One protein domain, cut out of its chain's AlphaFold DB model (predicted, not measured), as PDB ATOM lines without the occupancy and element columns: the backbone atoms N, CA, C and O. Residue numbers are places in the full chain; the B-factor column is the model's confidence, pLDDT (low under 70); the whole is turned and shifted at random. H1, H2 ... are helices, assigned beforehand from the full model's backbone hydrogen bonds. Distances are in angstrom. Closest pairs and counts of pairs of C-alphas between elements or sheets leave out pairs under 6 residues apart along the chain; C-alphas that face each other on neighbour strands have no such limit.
ATOM      1  N   SER A 354      27.892 -10.619 -51.822       83.25
ATOM      2  CA  SER A 354      29.244 -10.423 -52.354       83.25
ATOM      3  C   SER A 354      30.327 -10.760 -51.327       83.25
ATOM      4  O   SER A 354      31.355 -11.328 -51.683       83.25
ATOM      5  N   VAL A 355      30.099 -10.466 -50.043       83.50
ATOM      6  CA  VAL A 355      31.029 -10.831 -48.967       83.50
ATOM      7  C   VAL A 355      31.027 -12.342 -48.744       83.50
ATOM      8  O   VAL A 355      32.095 -12.932 -48.654       83.50
ATOM      9  N   ILE A 356      29.861 -12.994 -48.717       88.19
ATOM     10  CA  ILE A 356      29.779 -14.461 -48.566       88.19
ATOM     11  C   ILE A 356      30.456 -15.173 -49.732       88.19
ATOM     12  O   ILE A 356      31.146 -16.167 -49.526       88.19
ATOM     13  N   GLN A 357      30.287 -14.658 -50.948       87.88
ATOM     14  CA  GLN A 357      30.974 -15.183 -52.118       87.88
ATOM     15  C   GLN A 357      32.494 -15.080 -51.966       87.88
ATOM     16  O   GLN A 357      33.176 -16.093 -52.100       87.88
ATOM     17  N   LYS A 358      33.011 -13.906 -51.581       86.50
ATOM     18  CA  LYS A 358      34.449 -13.718 -51.355       86.50
ATOM     19  C   LYS A 358      34.990 -14.638 -50.251       86.50
ATOM     20  O   LYS A 358      36.053 -15.229 -50.394       86.50
ATOM     21  N   LEU A 359      34.242 -14.816 -49.163       88.62
ATOM     22  CA  LEU A 359      34.629 -15.718 -48.075       88.62
ATOM     23  C   LEU A 359      34.619 -17.189 -48.491       88.62
ATOM     24  O   LEU A 359      35.502 -17.937 -48.082       88.62
ATOM     25  N   ALA A 360      33.653 -17.607 -49.309       89.88
ATOM     26  CA  ALA A 360      33.603 -18.963 -49.846       89.88
ATOM     27  C   ALA A 360      34.812 -19.252 -50.749       89.88
ATOM     28  O   ALA A 360      35.387 -20.337 -50.675       89.88
ATOM     29  N   GLU A 361      35.226 -18.277 -51.560       89.62
ATOM     30  CA  GLU A 361      36.432 -18.358 -52.389       89.62
ATOM     31  C   GLU A 361      37.699 -18.437 -51.529       89.62
ATOM     32  O   GLU A 361      38.529 -19.322 -51.745       89.62
ATOM     33  N   ASN A 362      37.803 -17.595 -50.499       89.25
ATOM     34  CA  ASN A 362      38.936 -17.597 -49.575       89.25
ATOM     35  C   ASN A 362      39.025 -18.905 -48.780       89.25
ATOM     36  O   ASN A 362      40.106 -19.474 -48.651       89.25
ATOM     37  N   LEU A 363      37.896 -19.434 -48.305       88.38
ATOM     38  CA  LEU A 363      37.854 -20.708 -47.587       88.38
ATOM     39  C   LEU A 363      38.191 -21.881 -48.511       88.38
ATOM     40  O   LEU A 363      38.914 -22.794 -48.112       88.38
ATOM     41  N   LYS A 364      37.734 -21.839 -49.768       88.69
ATOM     42  CA  LYS A 364      38.111 -22.820 -50.790       88.69
ATOM     43  C   LYS A 364      39.617 -22.801 -51.054       88.69
ATOM     44  O   LYS A 364      40.224 -23.867 -51.113       88.69
ATOM     45  N   ALA A 365      40.210 -21.615 -51.187       87.06
ATOM     46  CA  ALA A 365      41.649 -21.452 -51.370       87.06
ATOM     47  C   ALA A 365      42.435 -21.945 -50.145       87.06
ATOM     48  O   ALA A 365      43.365 -22.735 -50.300       87.06
ATOM     49  N   LEU A 366      42.004 -21.566 -48.935       85.38
ATOM     50  CA  LEU A 366      42.613 -22.005 -47.680       85.38
ATOM     51  C   LEU A 366      42.602 -23.532 -47.562       85.38
ATOM     52  O   LEU A 366      43.648 -24.129 -47.328       85.38
ATOM     53  N   CYS A 367      41.454 -24.172 -47.799       86.06
ATOM     54  CA  CYS A 367      41.325 -25.630 -47.729       86.06
ATOM     55  C   CYS A 367      42.122 -26.354 -48.827       86.06
ATOM     56  O   CYS A 367      42.545 -27.486 -48.620       86.06
ATOM     57  N   ALA A 368      42.347 -25.724 -49.986       86.00
ATOM     58  CA  ALA A 368      43.215 -26.283 -51.020       86.00
ATOM     59  C   ALA A 368      44.697 -26.254 -50.606       86.00
ATOM     60  O   ALA A 368      45.434 -27.185 -50.926       86.00
ATOM     61  N   SER A 369      45.130 -25.213 -49.884       84.00
ATOM     62  CA  SER A 369      46.496 -25.104 -49.347       84.00
ATOM     63  C   SER A 369      46.727 -25.847 -48.025       84.00
ATOM     64  O   SER A 369      47.863 -26.208 -47.732       84.00
ATOM     65  N   ALA A 370      45.671 -26.067 -47.241       85.25
ATOM     66  CA  ALA A 370      45.698 -26.642 -45.895       85.25
ATOM     67  C   ALA A 370      44.454 -27.536 -45.680       85.25
ATOM     68  O   ALA A 370      43.470 -27.099 -45.071       85.25
ATOM     69  N   PRO A 371      44.440 -28.770 -46.224       83.81
ATOM     70  CA  PRO A 371      43.264 -29.649 -46.206       83.81
ATOM     71  C   PRO A 371      42.733 -29.976 -44.804       83.81
ATOM     72  O   PRO A 371      41.538 -30.203 -44.626       83.81
ATOM     73  N   GLU A 372      43.586 -29.966 -43.784       85.19
ATOM     74  CA  GLU A 372      43.224 -30.178 -42.382       85.19
ATOM     75  C   GLU A 372      42.264 -29.108 -41.834       85.19
ATOM     76  O   GLU A 372      41.377 -29.430 -41.036       85.19
ATOM     77  N   ARG A 373      42.347 -27.865 -42.336       82.88
ATOM     78  CA  ARG A 373      41.450 -26.759 -41.952       82.88
ATOM     79  C   ARG A 373      40.000 -27.014 -42.361       82.88
ATOM     80  O   ARG A 373      39.082 -26.540 -41.697       82.88
ATOM     81  N   GLN A 374      39.775 -27.809 -43.414       87.31
ATOM     82  CA  GLN A 374      38.429 -28.195 -43.846       87.31
ATOM     83  C   GLN A 374      37.702 -28.996 -42.758       87.31
ATOM     84  O   GLN A 374      36.515 -28.773 -42.512       87.31
ATOM     85  N   ALA A 375      38.391 -29.941 -42.114       86.75
ATOM     86  CA  ALA A 375      37.794 -30.780 -41.080       86.75
ATOM     87  C   ALA A 375      37.486 -29.974 -39.808       86.75
ATOM     88  O   ALA A 375      36.390 -30.112 -39.269       86.75
ATOM     89  N   GLU A 376      38.413 -29.105 -39.395       88.06
ATOM     90  CA  GLU A 376      38.282 -28.204 -38.242       88.06
ATOM     91  C   GLU A 376      37.064 -27.277 -38.382       88.06
ATOM     92  O   GLU A 376      36.191 -27.242 -37.512       88.06
ATOM     93  N   PHE A 377      36.938 -26.607 -39.534       87.31
ATOM     94  CA  PHE A 377      35.819 -25.707 -39.813       87.31
ATOM     95  C   PHE A 377      34.469 -26.438 -39.765       87.31
ATOM     96  O   PHE A 377      33.497 -25.966 -39.172       87.31
ATOM     97  N   LEU A 378      34.392 -27.614 -40.396       88.12
ATOM     98  CA  LEU A 378      33.157 -28.396 -40.456       88.12
ATOM     99  C   LEU A 378      32.769 -28.996 -39.105       88.12
ATOM    100  O   LEU A 378      31.578 -29.177 -38.855       88.12
ATOM    101  N   ASP A 379      33.736 -29.340 -38.258       87.94
ATOM    102  CA  ASP A 379      33.468 -29.830 -36.907       87.94
ATOM    103  C   ASP A 379      32.879 -28.722 -36.031       87.94
ATOM    104  O   ASP A 379      31.823 -28.896 -35.418       87.94
ATOM    105  N   ARG A 380      33.461 -27.521 -36.107       83.06
ATOM    106  CA  ARG A 380      32.925 -26.339 -35.430       83.06
ATOM    107  C   ARG A 380      31.516 -25.991 -35.909       83.06
ATOM    108  O   ARG A 380      30.638 -25.733 -35.090       83.06
ATOM    109  N   ALA A 381      31.272 -26.064 -37.219       83.31
ATOM    110  CA  ALA A 381      29.949 -25.831 -37.796       83.31
ATOM    111  C   ALA A 381      28.904 -26.877 -37.356       83.31
ATOM    112  O   ALA A 381      27.723 -26.551 -37.261       83.31
ATOM    113  N   LYS A 382      29.301 -28.124 -37.067       84.88
ATOM    114  CA  LYS A 382      28.389 -29.167 -36.554       84.88
ATOM    115  C   LYS A 382      27.989 -28.963 -35.099       84.88
ATOM    116  O   LYS A 382      26.898 -29.383 -34.732       84.88
ATOM    117  N   GLY A 383      28.853 -28.353 -34.290       79.56
ATOM    118  CA  GLY A 383      28.602 -28.091 -32.869       79.56
ATOM    119  C   GLY A 383      27.566 -26.996 -32.593       79.56
ATOM    120  O   GLY A 383      27.317 -26.669 -31.436       79.56
ATOM    121  N   LEU A 384      26.974 -26.412 -33.636       74.12
ATOM    122  CA  LEU A 384      26.006 -25.327 -33.521       74.12
ATOM    123  C   LEU A 384      24.624 -25.824 -33.128       74.12
ATOM    124  O   LEU A 384      24.232 -26.947 -33.435       74.12
ATOM    125  N   ASN A 385      23.864 -24.943 -32.479       74.19
ATOM    126  CA  ASN A 385      22.489 -25.208 -32.090       74.19
ATOM    127  C   ASN A 385      21.537 -24.146 -32.679       74.19
ATOM    128  O   ASN A 385      21.565 -23.001 -32.219       74.19
ATOM    129  N   PRO A 386      20.692 -24.489 -33.672       73.19
ATOM    130  CA  PRO A 386      20.594 -25.801 -34.321       73.19
ATOM    131  C   PRO A 386      21.767 -26.069 -35.288       73.19
ATOM    132  O   PRO A 386      22.312 -25.119 -35.858       73.19
ATOM    133  N   PRO A 387      22.150 -27.339 -35.519       79.31
ATOM    134  CA  PRO A 387      23.213 -27.669 -36.460       79.31
ATOM    135  C   PRO A 387      22.751 -27.456 -37.912       79.31
ATOM    136  O   PRO A 387      21.571 -27.662 -38.226       79.31
ATOM    137  N   PRO A 388      23.661 -27.095 -38.835       82.75
ATOM    138  CA  PRO A 388      23.328 -26.965 -40.244       82.75
ATOM    139  C   PRO A 388      22.913 -28.325 -40.838       82.75
ATOM    140  O   PRO A 388      23.436 -29.371 -40.436       82.75
ATOM    141  N   PRO A 389      21.999 -28.340 -41.830       86.44
ATOM    142  CA  PRO A 389      21.597 -29.561 -42.518       86.44
ATOM    143  C   PRO A 389      22.795 -30.378 -43.014       86.44
ATOM    144  O   PRO A 389      23.710 -29.844 -43.645       86.44
ATOM    145  N   LYS A 390      22.751 -31.697 -42.799       86.19
ATOM    146  CA  LYS A 390      23.827 -32.631 -43.174       86.19
ATOM    147  C   LYS A 390      24.261 -32.497 -44.643       86.19
ATOM    148  O   LYS A 390      25.453 -32.530 -44.926       86.19
ATOM    149  N   LEU A 391      23.308 -32.253 -45.545       86.81
ATOM    150  CA  LEU A 391      23.546 -32.020 -46.975       86.81
ATOM    151  C   LEU A 391      24.462 -30.815 -47.254       86.81
ATOM    152  O   LEU A 391      25.298 -30.883 -48.149       86.81
ATOM    153  N   LEU A 392      24.353 -29.728 -46.480       87.19
ATOM    154  CA  LEU A 392      25.215 -28.551 -46.651       87.19
ATOM    155  C   LEU A 392      26.640 -28.821 -46.168       87.19
ATOM    156  O   LEU A 392      27.600 -28.391 -46.801       87.19
ATOM    157  N   LEU A 393      26.785 -29.578 -45.079       87.12
ATOM    158  CA  LEU A 393      28.093 -30.022 -44.594       87.12
ATOM    159  C   LEU A 393      28.771 -30.973 -45.595       87.12
ATOM    160  O   LEU A 393      29.983 -30.909 -45.780       87.12
ATOM    161  N   GLU A 394      28.008 -31.851 -46.249       87.94
ATOM    162  CA  GLU A 394      28.510 -32.757 -47.292       87.94
ATOM    163  C   GLU A 394      28.893 -32.013 -48.578       87.94
ATOM    164  O   GLU A 394      29.943 -32.289 -49.154       87.94
ATOM    165  N   SER A 395      28.099 -31.025 -48.988       85.62
ATOM    166  CA  SER A 395      28.393 -30.159 -50.135       85.62
ATOM    167  C   SER A 395      29.653 -29.307 -49.906       85.62
ATOM    168  O   SER A 395      30.537 -29.253 -50.762       85.62
ATOM    169  N   ALA A 396      29.828 -28.768 -48.697       88.38
ATOM    170  CA  ALA A 396      31.041 -28.056 -48.301       88.38
ATOM    171  C   ALA A 396      32.294 -28.952 -48.279       88.38
ATOM    172  O   ALA A 396      33.373 -28.519 -48.685       88.38
ATOM    173  N   ARG A 397      32.163 -30.234 -47.900       88.00
ATOM    174  CA  ARG A 397      33.260 -31.221 -48.034       88.00
ATOM    175  C   ARG A 397      33.715 -31.398 -49.480       88.00
ATOM    176  O   ARG A 397      34.888 -31.661 -49.718       88.00
ATOM    177  N   GLN A 398      32.806 -31.230 -50.434       85.81
ATOM    178  CA  GLN A 398      33.086 -31.305 -51.869       85.81
ATOM    179  C   GLN A 398      33.565 -29.961 -52.453       85.81
ATOM    180  O   GLN A 398      33.822 -29.865 -53.651       85.81
ATOM    181  N   GLY A 399      33.735 -28.934 -51.610       79.88
ATOM    182  CA  GLY A 399      34.299 -27.635 -51.977       79.88
ATOM    183  C   GLY A 399      33.274 -26.543 -52.288       79.88
ATOM    184  O   GLY A 399      33.683 -25.448 -52.686       79.88
ATOM    185  N   ASP A 400      31.975 -26.800 -52.104       86.50
ATOM    186  CA  ASP A 400      30.928 -25.777 -52.205       86.50
ATOM    187  C   ASP A 400      30.647 -25.144 -50.835       86.50
ATOM    188  O   ASP A 400      29.766 -25.537 -50.068       86.50
ATOM    189  N   TRP A 401      31.460 -24.142 -50.518       88.81
ATOM    190  CA  TRP A 401      31.386 -23.407 -49.259       88.81
ATOM    191  C   TRP A 401      30.304 -22.331 -49.247       88.81
ATOM    192  O   TRP A 401      29.906 -21.877 -48.173       88.81
ATOM    193  N   HIS A 402      29.814 -21.918 -50.419       90.75
ATOM    194  CA  HIS A 402      28.900 -20.787 -50.527       90.75
ATOM    195  C   HIS A 402      27.555 -21.109 -49.881       90.75
ATOM    196  O   HIS A 402      27.068 -20.332 -49.064       90.75
ATOM    197  N   ALA A 403      26.984 -22.277 -50.184       85.25
ATOM    198  CA  ALA A 403      25.700 -22.694 -49.626       85.25
ATOM    199  C   ALA A 403      25.753 -22.860 -48.096       85.25
ATOM    200  O   ALA A 403      24.821 -22.455 -47.396       85.25
ATOM    201  N   LEU A 404      26.860 -23.400 -47.567       88.44
ATOM    202  CA  LEU A 404      27.066 -23.549 -46.125       88.44
ATOM    203  C   LEU A 404      27.229 -22.187 -45.437       88.44
ATOM    204  O   LEU A 404      26.497 -21.907 -44.492       88.44
ATOM    205  N   LEU A 405      28.128 -21.322 -45.917       88.50
ATOM    206  CA  LEU A 405      28.333 -19.985 -45.345       88.50
ATOM    207  C   LEU A 405      27.080 -19.120 -45.466       88.50
ATOM    208  O   LEU A 405      26.759 -18.380 -44.540       88.50
ATOM    209  N   TRP A 406      26.339 -19.241 -46.569       86.06
ATOM    210  CA  TRP A 406      25.052 -18.579 -46.735       86.06
ATOM    211  C   TRP A 406      24.059 -19.048 -45.678       86.06
ATOM    212  O   TRP A 406      23.500 -18.214 -44.973       86.06
ATOM    213  N   ALA A 407      23.869 -20.360 -45.511       83.56
ATOM    214  CA  ALA A 407      22.952 -20.910 -44.516       83.56
ATOM    215  C   ALA A 407      23.358 -20.556 -43.078       83.56
ATOM    216  O   ALA A 407      22.511 -20.107 -42.304       83.56
ATOM    217  N   LEU A 408      24.645 -20.666 -42.741       84.50
ATOM    218  CA  LEU A 408      25.183 -20.237 -41.450       84.50
ATOM    219  C   LEU A 408      24.964 -18.739 -41.234       84.50
ATOM    220  O   LEU A 408      24.561 -18.328 -40.154       84.50
ATOM    221  N   ASN A 409      25.127 -17.917 -42.268       87.12
ATOM    222  CA  ASN A 409      24.859 -16.487 -42.188       87.12
ATOM    223  C   ASN A 409      23.354 -16.187 -42.080       87.12
ATOM    224  O   ASN A 409      22.962 -15.191 -41.479       87.12
ATOM    225  N   GLN A 410      22.485 -17.051 -42.613       81.06
ATOM    226  CA  GLN A 410      21.044 -16.932 -42.408       81.06
ATOM    227  C   GLN A 410      20.621 -17.296 -40.976       81.06
ATOM    228  O   GLN A 410      19.671 -16.682 -40.482       81.06
ATOM    229  N   GLN A 411      21.304 -18.258 -40.343       75.19
ATOM    230  CA  GLN A 411      20.952 -18.846 -39.043       75.19
ATOM    231  C   GLN A 411      21.673 -18.188 -37.853       75.19
ATOM    232  O   GLN A 411      21.027 -17.830 -36.873       75.19
ATOM    233  N   GLN A 412      22.994 -18.013 -37.935       75.50
ATOM    234  CA  GLN A 412      23.875 -17.460 -36.895       75.50
ATOM    235  C   GLN A 412      24.984 -16.566 -37.501       75.50
ATOM    236  O   GLN A 412      26.166 -16.914 -37.498       75.50
ATOM    237  N   PRO A 413      24.638 -15.376 -38.017       75.56
ATOM    238  CA  PRO A 413      25.578 -14.496 -38.727       75.56
ATOM    239  C   PRO A 413      26.788 -13.997 -37.910       75.56
ATOM    240  O   PRO A 413      27.770 -13.537 -38.485       75.56
ATOM    241  N   GLY A 414      26.743 -14.085 -36.579       72.12
ATOM    242  CA  GLY A 414      27.812 -13.645 -35.675       72.12
ATOM    243  C   GLY A 414      28.937 -14.664 -35.643       72.12
ATOM    244  O   GLY A 414      30.100 -14.310 -35.789       72.12
ATOM    245  N   LEU A 415      28.560 -15.938 -35.624       72.38
ATOM    246  CA  LEU A 415      29.485 -17.052 -35.712       72.38
ATOM    247  C   LEU A 415      30.200 -17.101 -37.068       72.38
ATOM    248  O   LEU A 415      31.387 -17.396 -37.125       72.38
ATOM    249  N   VAL A 416      29.521 -16.763 -38.172       77.62
ATOM    250  CA  VAL A 416      30.205 -16.665 -39.475       77.62
ATOM    251  C   VAL A 416      31.332 -15.637 -39.407       77.62
ATOM    252  O   VAL A 416      32.391 -15.872 -39.973       77.62
ATOM    253  N   ARG A 417      31.157 -14.530 -38.677       73.75
ATOM    254  CA  ARG A 417      32.219 -13.530 -38.489       73.75
ATOM    255  C   ARG A 417      33.348 -14.033 -37.586       73.75
ATOM    256  O   ARG A 417      34.500 -13.751 -37.897       73.75
ATOM    257  N   GLU A 418      33.038 -14.782 -36.529       76.94
ATOM    258  CA  GLU A 418      34.045 -15.431 -35.671       76.94
ATOM    259  C   GLU A 418      34.887 -16.435 -36.464       76.94
ATOM    260  O   GLU A 418      36.109 -16.320 -36.493       76.94
ATOM    261  N   LEU A 419      34.238 -17.334 -37.208       75.62
ATOM    262  CA  LEU A 419      34.903 -18.300 -38.086       75.62
ATOM    263  C   LEU A 419      35.764 -17.603 -39.148       75.62
ATOM    264  O   LEU A 419      36.849 -18.056 -39.492       75.62
ATOM    265  N   VAL A 420      35.304 -16.467 -39.668       73.81
ATOM    266  CA  VAL A 420      36.053 -15.666 -40.640       73.81
ATOM    267  C   VAL A 420      37.309 -15.036 -40.039       73.81
ATOM    268  O   VAL A 420      38.316 -14.935 -40.738       73.81
ATOM    269  N   GLN A 421      37.265 -14.612 -38.777       75.25
ATOM    270  CA  GLN A 421      38.433 -14.083 -38.070       75.25
ATOM    271  C   GLN A 421      39.408 -15.196 -37.683       75.25
ATOM    272  O   GLN A 421      40.606 -15.048 -37.885       75.25
ATOM    273  N   GLU A 422      38.898 -16.318 -37.180       78.94
ATOM    274  CA  GLU A 422      39.694 -17.468 -36.742       78.94
ATOM    275  C   GLU A 422      40.483 -18.109 -37.890       78.94
ATOM    276  O   GLU A 422      41.659 -18.441 -37.741       78.94
ATOM    277  N   PHE A 423      39.853 -18.242 -39.059       78.12
ATOM    278  CA  PHE A 423      40.482 -18.805 -40.253       78.12
ATOM    279  C   PHE A 423      41.142 -17.731 -41.139       78.12
ATOM    280  O   PHE A 423      41.475 -18.014 -42.289       78.12
ATOM    281  N   ASP A 424      41.317 -16.503 -40.627       73.31
ATOM    282  CA  ASP A 424      41.952 -15.370 -41.320       73.31
ATOM    283  C   ASP A 424      41.369 -15.083 -42.723       73.31
ATOM    284  O   ASP A 424      42.018 -14.504 -43.596       73.31
TER     285      ASP A 424
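Overview. This is residues 354 to 424 of the 428 residues of the protein "Metallophos domain-containing protein" of Archangium sp. Cb G35 (UniProt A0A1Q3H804). The longest helix, H1, slants along one side of a small rounded globule of crossed helices and meets the first residue of H4 near its own middle. H4 packs on H1, H3 and H5, while H2 runs beside H3 and H5 in the opposite direction, with only loose contact. The printed part has 71 residues with five named helices, H1 to H5 in chain order, and no named strand; the class is all helix. It is compact, with a radius of gyration of the C-alphas of 10.7 A, and spans 30 by 23 by 18 A.

Along the chain. H1, residues 354 to 369, begins at C-alpha 354 (29.244, -10.423, -52.354) and is 22.9 A long. H2, residues 371 to 382, is 17.7 A long; H3, residues 390 to 397, 10.7 A; H4, residues 401 to 411, 15.3 A. H5, residues 413 to 422, is 14.6 A long and ends at C-alpha 422 (39.694, -17.468, -36.742).

Arrangement. H1 touches H4 at a steep tilt of 50 degrees, opposite ways; their closest C-alphas, Ala 360 and Trp 401, are 5.0 A apart. H4, the hub, also touches H3, closest at the C-alphas of Leu 392 and Leu 404, 5.4 A; the two form a helical hairpin. H4 touches H5, closest at the C-alphas of Asn 409 and Val 416, 6.0 A. H1 and H2 only just touch, only at the corner, with 3 pairs of C-alphas within 8 A, closest Cys 367 and Gln 374, 5.5 A. H2 and H3 are close but not clearly touching, at a shallow tilt of 19 degrees. Every O i to N i+4 pair is within hydrogen-bond range in H1, H3 and H4; in H2 7 of 8 are, in H5 5 of 6.

Size, cuts and confidence. The two C-alphas farthest apart, Ser 369 and Pro 386, are 30.0 A apart. The printed part has no cut and no long link. No printed residue has a pLDDT under 70; the mean for H5 is 75.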